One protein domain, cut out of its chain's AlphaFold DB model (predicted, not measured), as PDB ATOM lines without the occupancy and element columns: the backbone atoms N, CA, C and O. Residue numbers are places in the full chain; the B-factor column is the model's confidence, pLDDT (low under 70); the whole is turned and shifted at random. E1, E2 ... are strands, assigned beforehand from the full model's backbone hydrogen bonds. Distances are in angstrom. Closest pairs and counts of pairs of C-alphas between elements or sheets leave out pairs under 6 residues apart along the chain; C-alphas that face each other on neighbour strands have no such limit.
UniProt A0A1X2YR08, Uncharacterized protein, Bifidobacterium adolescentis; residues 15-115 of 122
ATOM      1  N   VAL A  15     195.203 166.377 125.457       81.25
ATOM      2  CA  VAL A  15     195.993 165.922 126.603       81.25
ATOM      3  C   VAL A  15     196.788 167.088 127.159       81.25
ATOM      4  O   VAL A  15     197.541 167.736 126.440       81.25
ATOM      5  N   LEU A  16     196.674 167.333 128.459       85.62
ATOM      6  CA  LEU A  16     197.479 168.335 129.144       85.62
ATOM      7  C   LEU A  16     198.647 167.658 129.852       85.62
ATOM      8  O   LEU A  16     198.463 166.793 130.709       85.62
ATOM      9  N   ALA A  17     199.860 168.056 129.502       85.06
ATOM     10  CA  ALA A  17     201.053 167.691 130.240       85.06
ATOM     11  C   ALA A  17     201.321 168.760 131.293       85.06
ATOM     12  O   ALA A  17     201.495 169.926 130.949       85.06
ATOM     13  N   ILE A  18     201.365 168.370 132.562       86.88
ATOM     14  CA  ILE A  18     201.657 169.263 133.685       86.88
ATOM     15  C   ILE A  18     202.969 168.828 134.321       86.88
ATOM     16  O   ILE A  18     203.179 167.647 134.609       86.88
ATOM     17  N   SER A  19     203.843 169.792 134.584       87.88
ATOM     18  CA  SER A  19     205.074 169.592 135.340       87.88
ATOM     19  C   SER A  19     205.292 170.732 136.327       87.88
ATOM     20  O   SER A  19     204.791 171.846 136.169       87.88
ATOM     21  N   TYR A  20     206.066 170.433 137.363       84.38
ATOM     22  CA  TYR A  20     206.546 171.426 138.308       84.38
ATOM     23  C   TYR A  20     208.059 171.411 138.260       84.38
ATOM     24  O   TYR A  20     208.704 170.399 138.566       84.38
ATOM     25  N   SER A  21     208.612 172.553 137.887       81.88
ATOM     26  CA  SER A  21     210.051 172.767 137.942       81.88
ATOM     27  C   SER A  21     210.574 172.629 139.383       81.88
ATOM     28  O   SER A  21     209.798 172.691 140.341       81.88
ATOM     29  N   PRO A  22     211.887 172.408 139.588       78.31
ATOM     30  CA  PRO A  22     212.440 172.193 140.926       78.31
ATOM     31  C   PRO A  22     212.192 173.330 141.927       78.31
ATOM     32  O   PRO A  22     212.175 173.064 143.126       78.31
ATOM     33  N   ASP A  23     211.993 174.564 141.453       82.44
ATOM     34  CA  ASP A  23     211.647 175.729 142.281       82.44
ATOM     35  C   ASP A  23     210.132 175.867 142.535       82.44
ATOM     36  O   ASP A  23     209.694 176.811 143.188       82.44
ATOM     37  N   GLY A  24     209.335 174.906 142.062       79.62
ATOM     38  CA  GLY A  24     207.894 174.836 142.268       79.62
ATOM     39  C   GLY A  24     207.066 175.579 141.225       79.62
ATOM     40  O   GLY A  24     205.844 175.596 141.365       79.62
ATOM     41  N   ARG A  25     207.663 176.168 140.172       84.25
ATOM     42  CA  ARG A  25     206.848 176.810 139.127       84.25
ATOM     43  C   ARG A  25     206.084 175.780 138.318       84.25
ATOM     44  O   ARG A  25     206.676 174.819 137.813       84.25
ATOM     45  N   TYR A  26     204.793 176.056 138.182       86.25
ATOM     46  CA  TYR A  26     203.867 175.350 137.316       86.25
ATOM     47  C   TYR A  26     204.243 175.566 135.850       86.25
ATOM     48  O   TYR A  26     204.503 176.693 135.423       86.25
ATOM     49  N   LYS A  27     204.257 174.482 135.083       87.12
ATOM     50  CA  LYS A  27     204.372 174.504 133.630       87.12
ATOM     51  C   LYS A  27     203.362 173.533 133.058       87.12
ATOM     52  O   LYS A  27     203.240 172.405 133.539       87.12
ATOM     53  N   GLU A  28     202.718 173.941 131.979       85.94
ATOM     54  CA  GLU A  28     201.847 173.057 131.226       85.94
ATOM     55  C   GLU A  28     202.117 173.125 129.732       85.94
ATOM     56  O   GLU A  28     202.678 174.087 129.200       85.94
ATOM     57  N   THR A  29     201.696 172.080 129.041       83.81
ATOM     58  CA  THR A  29     201.684 172.020 127.588       83.81
ATOM     59  C   THR A  29     200.443 171.249 127.168       83.81
ATOM     60  O   THR A  29     200.259 170.100 127.568       83.81
ATOM     61  N   LEU A  30     199.564 171.904 126.410       80.69
ATOM     62  CA  LEU A  30     198.371 171.284 125.846       80.69
ATOM     63  C   LEU A  30     198.735 170.645 124.509       80.69
ATOM     64  O   LEU A  30     199.265 171.327 123.634       80.69
ATOM     65  N   PHE A  31     198.430 169.363 124.376       77.88
ATOM     66  CA  PHE A  31     198.597 168.567 123.173       77.88
ATOM     67  C   PHE A  31     197.240 168.244 122.560       77.88
ATOM     68  O   PHE A  31     196.299 167.901 123.279       77.88
ATOM     69  N   GLU A  32     197.177 168.281 121.237       75.12
ATOM     70  CA  GLU A  32     196.023 167.915 120.431       75.12
ATOM     71  C   GLU A  32     196.389 166.770 119.487       75.12
ATOM     72  O   GLU A  32     197.482 166.729 118.924       75.12
ATOM     73  N   HIS A  33     195.489 165.804 119.371       68.62
ATOM     74  CA  HIS A  33     195.592 164.643 118.503       68.62
ATOM     75  C   HIS A  33     195.127 165.016 117.099       68.62
ATOM     76  O   HIS A  33     194.027 165.551 116.935       68.62
ATOM     77  N   GLU A  34     195.940 164.704 116.096       66.94
ATOM     78  CA  GLU A  34     195.574 164.846 114.687       66.94
ATOM     79  C   GLU A  34     195.217 163.492 114.050       66.94
ATOM     80  O   GLU A  34     195.518 162.417 114.573       66.94
ATOM     81  N   GLU A  35     194.581 163.541 112.874       62.97
ATOM     82  CA  GLU A  35     194.103 162.365 112.125       62.97
ATOM     83  C   GLU A  35     195.214 161.369 111.747       62.97
ATOM     84  O   GLU A  35     194.936 160.207 111.444       62.97
ATOM     85  N   ASP A  36     196.478 161.798 111.783       65.38
ATOM     86  CA  ASP A  36     197.651 160.962 111.525       65.38
ATOM     87  C   ASP A  36     198.047 160.063 112.715       65.38
ATOM     88  O   ASP A  36     198.986 159.268 112.611       65.38
ATOM     89  N   GLY A  37     197.322 160.167 113.833       60.69
ATOM     90  CA  GLY A  37     197.543 159.385 115.041       60.69
ATOM     91  C   GLY A  37     198.520 160.018 116.036       60.69
ATOM     92  O   GLY A  37     198.753 159.414 117.085       60.69
ATOM     93  N   ASN A  38     199.077 161.199 115.749       63.44
ATOM     94  CA  ASN A  38     200.085 161.857 116.581       63.44
ATOM     95  C   ASN A  38     199.504 163.011 117.414       63.44
ATOM     96  O   ASN A  38     198.475 163.589 117.081       63.44
ATOM     97  N   TYR A  39     200.200 163.354 118.502       62.81
ATOM     98  CA  TYR A  39     199.885 164.501 119.355       62.81
ATOM     99  C   TYR A  39     200.841 165.670 119.085       62.81
ATOM    100  O   TYR A  39     202.063 165.494 119.080       62.81
ATOM    101  N   TYR A  40     200.288 166.869 118.950       63.78
ATOM    102  CA  TYR A  40     201.008 168.109 118.674       63.78
ATOM    103  C   TYR A  40     200.626 169.171 119.700       63.78
ATOM    104  O   TYR A  40     199.459 169.305 120.048       63.78
ATOM    105  N   ALA A  41     201.593 169.919 120.225       61.38
ATOM    106  CA  ALA A  41     201.304 170.972 121.193       61.38
ATOM    107  C   ALA A  41     201.317 172.342 120.512       61.38
ATOM    108  O   ALA A  41     202.368 172.837 120.118       61.38
ATOM    109  N   GLY A  42     200.148 172.967 120.337       55.34
ATOM    110  CA  GLY A  42     200.029 174.192 119.532       55.34
ATOM    111  C   GLY A  42     200.673 174.060 118.137       55.34
ATOM    112  O   GLY A  42     200.873 172.955 117.647       55.34
ATOM    113  N   CYS A  43     201.015 175.179 117.481       33.53
ATOM    114  CA  CYS A  43     201.516 175.233 116.091       33.53
ATOM    115  C   CYS A  43     202.910 174.590 115.848       33.53
ATOM    116  O   CYS A  43     203.700 175.112 115.056       33.53
ATOM    117  N   GLY A  44     203.273 173.504 116.532       39.38
ATOM    118  CA  GLY A  44     204.573 172.859 116.410       39.38
ATOM    119  C   GLY A  44     204.583 171.389 116.827       39.38
ATOM    120  O   GLY A  44     203.793 170.923 117.645       39.38
ATOM    121  N   ARG A  45     205.538 170.648 116.256       43.84
ATOM    122  CA  ARG A  45     205.823 169.259 116.627       43.84
ATOM    123  C   ARG A  45     206.671 169.229 117.891       43.84
ATOM    124  O   ARG A  45     207.766 169.783 117.889       43.84
ATOM    125  N   PHE A  46     206.187 168.557 118.927       45.84
ATOM    126  CA  PHE A  46     206.945 168.312 120.150       45.84
ATOM    127  C   PHE A  46     207.498 166.892 120.131       45.84
ATOM    128  O   PHE A  46     206.803 165.953 119.736       45.84
ATOM    129  N   TYR A  47     208.752 166.726 120.545       45.75
ATOM    130  CA  TYR A  47     209.361 165.408 120.663       45.75
ATOM    131  C   TYR A  47     209.297 164.948 122.113       45.75
ATOM    132  O   TYR A  47     209.446 165.732 123.045       45.75
ATOM    133  N   ALA A  48     209.142 163.641 122.325       46.97
ATOM    134  CA  ALA A  48     209.059 163.083 123.672       46.97
ATOM    135  C   ALA A  48     210.306 163.350 124.548       46.97
ATOM    136  O   ALA A  48     210.243 163.215 125.764       46.97
ATOM    137  N   SER A  49     211.434 163.739 123.943       46.75
ATOM    138  CA  SER A  49     212.646 164.186 124.641       46.75
ATOM    139  C   SER A  49     212.499 165.526 125.365       46.75
ATOM    140  O   SER A  49     213.330 165.832 126.213       46.75
ATOM    141  N   ASP A  50     211.474 166.312 125.035       50.91
ATOM    142  CA  ASP A  50     211.216 167.630 125.626       50.91
ATOM    143  C   ASP A  50     210.375 167.532 126.916       50.91
ATOM    144  O   ASP A  50     210.110 168.533 127.581       50.91
ATOM    145  N   ILE A  51     209.955 166.315 127.284       60.16
ATOM    146  CA  ILE A  51     209.143 166.022 128.464       60.16
ATOM    147  C   ILE A  51     210.069 165.879 129.678       60.16
ATOM    148  O   ILE A  51     210.867 164.947 129.757       60.16
ATOM    149  N   GLU A  52     209.943 166.781 130.657       65.50
ATOM    150  CA  GLU A  52     210.657 166.657 131.934       65.50
ATOM    151  C   GLU A  52     210.215 165.369 132.670       65.50
ATOM    152  O   GLU A  52     209.030 165.037 132.667       65.50
ATOM    153  N   ASP A  53     211.120 164.680 133.379       63.97
ATOM    154  CA  ASP A  53     210.829 163.405 134.081       63.97
ATOM    155  C   ASP A  53     209.653 163.475 135.079       63.97
ATOM    156  O   ASP A  53     209.058 162.459 135.436       63.97
ATOM    157  N   ARG A  54     209.316 164.677 135.567       70.25
ATOM    158  CA  ARG A  54     208.217 164.916 136.520       70.25
ATOM    159  C   ARG A  54     206.879 165.218 135.851       70.25
ATOM    160  O   ARG A  54     205.900 165.472 136.553       70.25
ATOM    161  N   THR A  55     206.843 165.217 134.526       78.56
ATOM    162  CA  THR A  55     205.643 165.527 133.760       78.56
ATOM    163  C   THR A  55     204.619 164.416 133.918       78.56
ATOM    164  O   THR A  55     204.917 163.233 133.738       78.56
ATOM    165  N   LYS A  56     203.391 164.804 134.243       83.06
ATOM    166  CA  LYS A  56     202.226 163.924 134.257       83.06
ATOM    167  C   LYS A  56     201.258 164.366 133.175       83.06
ATOM    168  O   LYS A  56     201.113 165.558 132.920       83.06
ATOM    169  N   PHE A  57     200.604 163.394 132.559       81.56
ATOM    170  CA  PHE A  57     199.680 163.618 131.458       81.56
ATOM    171  C   PHE A  57     198.248 163.396 131.914       81.56
ATOM    172  O   PHE A  57     197.946 162.399 132.574       81.56
ATOM    173  N   TYR A  58     197.384 164.327 131.534       83.06
ATOM    174  CA  TYR A  58     195.987 164.379 131.921       83.06
ATOM    175  C   TYR A  58     195.137 164.405 130.648       83.06
ATOM    176  O   TYR A  58     195.121 165.430 129.964       83.06
ATOM    177  N   PRO A  59     194.483 163.287 130.283       82.06
ATOM    178  CA  PRO A  59     193.543 163.279 129.169       82.06
ATOM    179  C   PRO A  59     192.361 164.201 129.486       82.06
ATOM    180  O   PRO A  59     191.833 164.165 130.600       82.06
ATOM    181  N   ILE A  60     191.960 165.020 128.517       81.19
ATOM    182  CA  ILE A  60     190.868 165.988 128.648       81.19
ATOM    183  C   ILE A  60     189.723 165.555 127.733       81.19
ATOM    184  O   ILE A  60     189.936 165.586 126.530       81.19
ATOM    185  N   PRO A  61     188.520 165.241 128.250       81.38
ATOM    186  CA  PRO A  61     187.366 164.875 127.422       81.38
ATOM    187  C   PRO A  61     187.138 165.845 126.255       81.38
ATOM    188  O   PRO A  61     187.344 167.047 126.399       81.38
ATOM    189  N   ASP A  62     186.731 165.345 125.090       76.00
ATOM    190  CA  ASP A  62     186.631 166.156 123.865       76.00
ATOM    191  C   ASP A  62     185.546 167.244 123.945       76.00
ATOM    192  O   ASP A  62     185.677 168.281 123.302       76.00
ATOM    193  N   ASP A  63     184.529 167.033 124.778       79.12
ATOM    194  CA  ASP A  63     183.436 167.959 125.094       79.12
ATOM    195  C   ASP A  63     183.744 168.887 126.285       79.12
ATOM    196  O   ASP A  63     182.944 169.752 126.645       79.12
ATOM    197  N   GLU A  64     184.910 168.733 126.924       82.19
ATOM    198  CA  GLU A  64     185.308 169.609 128.022       82.19
ATOM    199  C   GLU A  64     185.602 171.013 127.476       82.19
ATOM    200  O   GLU A  64     186.500 171.218 126.648       82.19
ATOM    201  N   LYS A  65     184.885 172.018 127.965       83.44
ATOM    202  CA  LYS A  65     185.208 173.414 127.664       83.44
ATOM    203  C   LYS A  65     186.383 173.869 128.510       83.44
ATOM    204  O   LYS A  65     186.408 173.657 129.724       83.44
ATOM    205  N   LEU A  66     187.346 174.514 127.863       85.06
ATOM    206  CA  LEU A  66     188.593 174.928 128.492       85.06
ATOM    207  C   LEU A  66     188.729 176.446 128.483       85.06
ATOM    208  O   LEU A  66     188.426 177.098 127.487       85.06
ATOM    209  N   SER A  67     189.292 176.984 129.557       86.31
ATOM    210  CA  SER A  67     189.770 178.363 129.625       86.31
ATOM    211  C   SER A  67     191.273 178.355 129.891       86.31
ATOM    212  O   SER A  67     191.769 177.600 130.735       86.31
ATOM    213  N   ARG A  68     192.010 179.208 129.177       88.19
ATOM    214  CA  ARG A  68     193.444 179.438 129.373       88.19
ATOM    215  C   ARG A  68     193.662 180.766 130.078       88.19
ATOM    216  O   ARG A  68     193.380 181.831 129.532       88.19
ATOM    217  N   TRP A  69     194.203 180.693 131.283       90.06
ATOM    218  CA  TRP A  69     194.565 181.835 132.110       90.06
ATOM    219  C   TRP A  69     196.019 182.185 131.832       90.06
ATOM    220  O   TRP A  69     196.920 181.420 132.178       90.06
ATOM    221  N   VAL A  70     196.251 183.323 131.183       90.38
ATOM    222  CA  VAL A  70     197.595 183.766 130.803       90.38
ATOM    223  C   VAL A  70     198.053 184.842 131.774       90.38
ATOM    224  O   VAL A  70     197.404 185.881 131.930       90.38
ATOM    225  N   LEU A  71     199.180 184.596 132.435       91.81
ATOM    226  CA  LEU A  71     199.809 185.539 133.354       91.81
ATOM    227  C   LEU A  71     200.789 186.456 132.617       91.81
ATOM    228  O   LEU A  71     201.254 186.163 131.514       91.81
ATOM    229  N   LYS A  72     201.125 187.588 133.238       92.88
ATOM    230  CA  LYS A  72     202.047 188.587 132.670       92.88
ATOM    231  C   LYS A  72     203.464 188.063 132.440       92.88
ATOM    232  O   LYS A  72     204.163 188.589 131.579       92.88
ATOM    233  N   ASP A  73     203.883 187.051 133.192       88.50
ATOM    234  CA  ASP A  73     205.185 186.399 133.028       88.50
ATOM    235  C   ASP A  73     205.198 185.326 131.923       88.50
ATOM    236  O   ASP A  73     206.240 184.728 131.660       88.50
ATOM    237  N   GLY A  74     204.059 185.102 131.258       86.94
ATOM    238  CA  GLY A  74     203.892 184.097 130.212       86.94
ATOM    239  C   GLY A  74     203.485 182.716 130.726       86.94
ATOM    240  O   GLY A  74     203.290 181.815 129.910       86.94
ATOM    241  N   THR A  75     203.320 182.528 132.039       88.00
ATOM    242  CA  THR A  75     202.736 181.300 132.588       88.00
ATOM    243  C   THR A  75     201.310 181.148 132.075       88.00
ATOM    244  O   THR A  75     200.518 182.091 132.126       88.00
ATOM    245  N   VAL A  76     200.975 179.951 131.597       88.94
ATOM    246  CA  VAL A  76     199.616 179.605 131.186       88.94
ATOM    247  C   VAL A  76     199.082 178.523 132.107       88.94
ATOM    248  O   VAL A  76     199.822 177.615 132.478       88.94
ATOM    249  N   ILE A  77     197.820 178.660 132.504       88.56
ATOM    250  CA  ILE A  77     197.108 177.689 133.327       88.56
ATOM    251  C   ILE A  77     195.816 177.332 132.598       88.56
ATOM    252  O   ILE A  77     194.993 178.207 132.329       88.56
ATOM    253  N   THR A  78     195.637 176.059 132.275       87.94
ATOM    254  CA  THR A  78     194.459 175.525 131.600       87.94
ATOM    255  C   THR A  78     193.550 174.886 132.636       87.94
ATOM    256  O   THR A  78     193.968 174.045 133.437       87.94
ATOM    257  N   SER A  79     192.286 175.288 132.612       86.62
ATOM    258  CA  SER A  79     191.247 174.800 133.516       86.62
ATOM    259  C   SER A  79     189.976 174.490 132.750       86.62
ATOM    260  O   SER A  79     189.712 175.121 131.726       86.62
ATOM    261  N   SER A  80     189.146 173.609 133.296       83.00
ATOM    262  CA  SER A  80     187.748 173.523 132.881       83.00
ATOM    263  C   SER A  80     186.870 174.600 133.534       83.00
ATOM    264  O   SER A  80     187.371 175.412 134.320       83.00
ATOM    265  N   GLU A  81     185.562 174.605 133.232       70.00
ATOM    266  CA  GLU A  81     184.544 175.585 133.682       70.00
ATOM    267  C   GLU A  81     184.445 175.800 135.221       70.00
ATOM    268  O   GLU A  81     183.665 176.628 135.681       70.00
ATOM    269  N   ASN A  82     185.261 175.131 136.045       58.72
ATOM    270  CA  ASN A  82     185.253 175.200 137.514       58.72
ATOM    271  C   ASN A  82     186.237 176.225 138.124       58.72
ATOM    272  O   ASN A  82     186.797 175.991 139.200       58.72
ATOM    273  N   SER A  83     186.490 177.349 137.452       62.91
ATOM    274  CA  SER A  83     187.362 178.404 137.991       62.91
ATOM    275  C   SER A  83     186.555 179.468 138.732       62.91
ATOM    276  O   SER A  83     185.687 180.112 138.151       62.91
ATOM    277  N   ASP A  84     186.870 179.686 140.011       64.75
ATOM    278  CA  ASP A  84     186.138 180.616 140.875       64.75
ATOM    279  C   ASP A  84     186.908 181.929 141.057       64.75
ATOM    280  O   ASP A  84     188.075 181.947 141.474       64.75
ATOM    281  N   ILE A  85     186.226 183.059 140.868       62.41
ATOM    282  CA  ILE A  85     186.701 184.344 141.390       62.41
ATOM    283  C   ILE A  85     186.498 184.309 142.910       62.41
ATOM    284  O   ILE A  85     185.370 184.379 143.393       62.41
ATOM    285  N   LEU A  86     187.585 184.174 143.676       62.19
ATOM    286  CA  LEU A  86     187.509 184.137 145.141       62.19
ATOM    287  C   LEU A  86     187.144 185.504 145.721       62.19
ATOM    288  O   LEU A  86     186.366 185.592 146.670       62.19
ATOM    289  N   ASN A  87     187.762 186.559 145.191       67.94
ATOM    290  CA  ASN A  87     187.584 187.951 145.588       67.94
ATOM    291  C   ASN A  87     188.069 188.866 144.428       67.94
ATOM    292  O   ASN A  87     188.673 188.365 143.480       67.94
ATOM    293  N   PRO A  88     187.822 190.190 144.447       74.62
ATOM    294  CA  PRO A  88     188.243 191.068 143.347       74.62
ATOM    295  C   PRO A  88     189.768 191.209 143.182       74.62
ATOM    296  O   PRO A  88     190.217 191.706 142.155       74.62
ATOM    297  N   GLU A  89     190.567 190.783 144.163       85.44
ATOM    298  CA  GLU A  89     192.031 190.901 144.149       85.44
ATOM    299  C   GLU A  89     192.737 189.597 143.744       85.44
ATOM    300  O   GLU A  89     193.937 189.609 143.466       85.44
ATOM    301  N   ALA A  90     192.022 188.470 143.693       87.50
ATOM    302  CA  ALA A  90     192.582 187.162 143.396       87.50
ATOM    303  C   ALA A  90     191.539 186.172 142.857       87.50
ATOM    304  O   ALA A  90     190.422 186.040 143.364       87.50
ATOM    305  N   MET A  91     191.963 185.384 141.873       88.00
ATOM    306  CA  MET A  91     191.190 184.279 141.308       88.00
ATOM    307  C   MET A  91     191.779 182.947 141.759       88.00
ATOM    308  O   MET A  91     192.977 182.847 142.033       88.00
ATOM    309  N   ARG A  92     190.942 181.912 141.828       88.12
ATOM    310  CA  ARG A  92     191.383 180.539 142.056       88.12
ATOM    311  C   ARG A  92     191.065 179.698 140.841       88.12
ATOM    312  O   ARG A  92     189.904 179.519 140.486       88.12
ATOM    313  N   VAL A  93     192.115 179.115 140.290       87.94
ATOM    314  CA  VAL A  93     192.036 178.207 139.156       87.94
ATOM    315  C   VAL A  93     192.356 176.802 139.642       87.94
ATOM    316  O   VAL A  93     193.322 176.592 140.382       87.94
ATOM    317  N   MET A  94     191.504 175.851 139.274       87.25
ATOM    318  CA  MET A  94     191.734 174.432 139.517       87.25
ATOM    319  C   MET A  94     192.440 173.842 138.297       87.25
ATOM    320  O   MET A  94     191.919 173.921 137.185       87.25
ATOM    321  N   THR A  95     193.621 173.267 138.497       86.94
ATOM    322  CA  THR A  95     194.373 172.567 137.448       86.94
ATOM    323  C   THR A  95     193.915 171.115 137.332       86.94
ATOM    324  O   THR A  95     193.339 170.547 138.263       86.94
ATOM    325  N   PHE A  96     194.195 170.475 136.194       85.06
ATOM    326  CA  PHE A  96     193.781 169.087 135.927       85.06
ATOM    327  C   PHE A  96     194.444 168.041 136.835       85.06
ATOM    328  O   PHE A  96     193.918 166.942 137.001       85.06
ATOM    329  N   ASP A  97     195.561 168.379 137.481       85.81
ATOM    330  CA  ASP A  97     196.171 167.542 138.521       85.81
ATOM    331  C   ASP A  97     195.489 167.678 139.899       85.81
ATOM    332  O   ASP A  97     195.915 167.036 140.862       85.81
ATOM    333  N   GLY A  98     194.432 168.489 139.997       85.25
ATOM    334  CA  GLY A  98     193.683 168.762 141.220       85.25
ATOM    335  C   GLY A  98     194.297 169.848 142.107       85.25
ATOM    336  O   GLY A  98     193.782 170.105 143.202       85.25
ATOM    337  N   THR A  99     195.387 170.482 141.668       86.00
ATOM    338  CA  THR A  99     196.016 171.588 142.392       86.00
ATOM    339  C   THR A  99     195.170 172.860 142.274       86.00
ATOM    340  O   THR A  99     194.459 173.103 141.302       86.00
ATOM    341  N   ARG A 100     195.215 173.692 143.318       87.06
ATOM    342  CA  ARG A 100     194.556 175.003 143.347       87.06
ATOM    343  C   ARG A 100     195.616 176.080 143.230       87.06
ATOM    344  O   ARG A 100     196.415 176.242 144.152       87.06
ATOM    345  N   ILE A 101     195.590 176.832 142.137       87.62
ATOM    346  CA  ILE A 101     196.476 177.975 141.929       87.62
ATOM    347  C   ILE A 101     195.700 179.253 142.237       87.62
ATOM    348  O   ILE A 101     194.607 179.474 141.717       87.62
ATOM    349  N   VAL A 102     196.264 180.087 143.110       89.56
ATOM    350  CA  VAL A 102     195.741 181.426 143.394       89.56
ATOM    351  C   VAL A 102     196.506 182.423 142.538       89.56
ATOM    352  O   VAL A 102     197.726 182.525 142.643       89.56
ATOM    353  N   ILE A 103     195.780 183.150 141.699       89.56
ATOM    354  CA  ILE A 103     196.321 184.148 140.783       89.56
ATOM    355  C   ILE A 103     195.948 185.526 141.331       89.56
ATOM    356  O   ILE A 103     194.757 185.832 141.402       89.56
ATOM    357  N   PRO A 104     196.912 186.379 141.708       91.94
ATOM    358  CA  PRO A 104     196.620 187.778 142.001       91.94
ATOM    359  C   PRO A 104     196.073 188.485 140.754       91.94
ATOM    360  O   PRO A 104     196.612 188.313 139.659       91.94
ATOM    361  N   ALA A 105     195.040 189.317 140.903       89.56
ATOM    362  CA  ALA A 105     194.411 190.047 139.796       89.56
ATOM    363  C   ALA A 105     195.418 190.898 139.009       89.56
ATOM    364  O   ALA A 105     195.342 190.997 137.789       89.56
ATOM    365  N   GLU A 106     196.424 191.445 139.693       93.12
ATOM    366  CA  GLU A 106     197.508 192.211 139.074       93.12
ATOM    367  C   GLU A 106     198.456 191.380 138.193       93.12
ATOM    368  O   GLU A 106     199.145 191.961 137.354       93.12
ATOM    369  N   GLN A 107     198.516 190.056 138.368       93.62
ATOM    370  CA  GLN A 107     199.370 189.157 137.582       93.62
ATOM    371  C   GLN A 107     198.642 188.581 136.367       93.62
ATOM    372  O   GLN A 107     199.296 188.121 135.429       93.62
ATOM    373  N   LEU A 108     197.307 188.624 136.359       91.19
ATOM    374  CA  LEU A 108     196.520 188.198 135.211       91.19
ATOM    375  C   LEU A 108     196.771 189.148 134.033       91.19
ATOM    376  O   LEU A 108     196.708 190.373 134.172       91.19
ATOM    377  N   ASN A 109     197.069 188.573 132.871       93.56
ATOM    378  CA  ASN A 109     197.138 189.308 131.616       93.56
ATOM    379  C   ASN A 109     195.778 189.248 130.911       93.56
ATOM    380  O   ASN A 109     195.129 190.273 130.722       93.56
ATOM    381  N   TYR A 110     195.318 188.040 130.584       89.31
ATOM    382  CA  TYR A 110     193.996 187.798 130.012       89.31
ATOM    383  C   TYR A 110     193.560 186.346 130.236       89.31
ATOM    384  O   TYR A 110     194.372 185.477 130.563       89.31
ATOM    385  N   VAL A 111     192.268 186.093 130.035       87.62
ATOM    386  CA  VAL A 111     191.689 184.748 129.975       87.62
ATOM    387  C   VAL A 111     191.166 184.529 128.564       87.62
ATOM    388  O   VAL A 111     190.532 185.419 127.997       87.62
ATOM    389  N   GLN A 112     191.469 183.371 127.991       86.38
ATOM    390  CA  GLN A 112     190.978 182.957 126.685       86.38
ATOM    391  C   GLN A 112     190.144 181.692 126.842       86.38
ATOM    392  O   GLN A 112     190.686 180.641 127.182       86.38
ATOM    393  N   ASP A 113     188.853 181.782 126.548       83.88
ATOM    394  CA  ASP A 113     188.018 180.595 126.395       83.88
ATOM    395  C   ASP A 113     188.373 179.905 125.076       83.88
ATOM    396  O   ASP A 113     188.449 180.538 124.018       83.88
ATOM    397  N   MET A 114     188.639 178.607 125.147       75.44
ATOM    398  CA  MET A 114     188.841 177.775 123.974       75.44
ATOM    399  C   MET A 114     187.488 177.220 123.548       75.44
ATOM    400  O   MET A 114     186.929 176.341 124.205       75.44
ATOM    401  N   CYS A 115     186.949 177.760 122.458       58.16
ATOM    402  CA  CYS A 115     185.770 177.191 121.822       58.16
ATOM    403  C   CYS A 115     186.088 175.794 121.278       58.16
ATOM    404  O   CYS A 115     187.198 175.545 120.810       58.16
TER     405      CYS A 115
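What this domain is: This is residues 15 to 115 of the 122 residues of an uncharacterized protein of Bifidobacterium adolescentis (UniProt A0A1X2YR08). Three small antiparallel sheets of three strands each make up the model: E5 E4 E9 in the middle, E6 E7 E8 loosely and partly face to face with it, its strands crossed to those of E4 and E5, and E2 E1 E3 beside the edge strand E5. The long loop of residues 34 to 55 lies at the end of the length where Asp 36 is, and the turn at Pro 88 between E6 and E7 at the other. The printed part has 101 residues with nine named strands, E1 to E9 in chain order, and no named helix; its class is all strand. It is compact, with a radius of gyration of the C-alphas of 14.0 A and spans of 45 by 33 by 23 A.

How they stand to each other: In the strongly twisted sheet E2 E1 E3, E1, residues 15 to 20, is the inner strand. It forms a hairpin with E2, residues 26 to 33, antiparallel at 162 degrees, with N 17 and O 29 2.8 A apart, within hydrogen-bond range. On E1's other side is E3, residues 56 to 60, antiparallel at 149 degrees, with N 18 and O 56 at 2.8 A. The closest C-alphas of E2 and E5, residues 76 to 80, are those of Glu 28 and Val 76, 6.9 A apart. E5 forms a hairpin with E4, residues 66 to 71, antiparallel at 154 degrees, with N 69 and O 77 at 2.8 A. E4 is also antiparallel to E9, residues 108 to 114, at 161 degrees, with N 68 and O 112 at 2.8 A. The closest C-alphas of E5 and E7, residues 90 to 94, are those of Ser 79 and Met 94, 6.0 A apart. E7 is the inner strand of a meander, each strand the antiparallel neighbour of the one before: E6, residues 84 to 87, with N 92 and O 84 at 2.9 A, then E7, then E8, residues 100 to 104, with N 103 and O 91 at 2.8 A. E4 is only just apart from E7 and from E8, at 8.3 A each.

Where its parts are: E1 begins at C-alpha 15, (195.993, 165.922, 126.603). E2 is 23.2 A long, E9 17.1 A, E1 16.7 A, E4 16.2 A, E5 13.4 A, E7 13.3 A, E8 13.0 A, E3 12.8 A and E6 8.8 A. E9 ends at C-alpha 114, (188.841, 177.775, 123.974).

The domain as a whole: The C-alphas farthest apart, those of Asp 36 and Pro 88, are 44.8 A apart. The printed part has no cut. The link from E2 to E3 is long, 22 residues; the others are tight. Residues 32 to 33 of E2 pair antiparallel with residues 39 to 40. The mean pLDDT of the printed part is 77.4; residues 33 to 53, 82 to 87 and 115 are under 70.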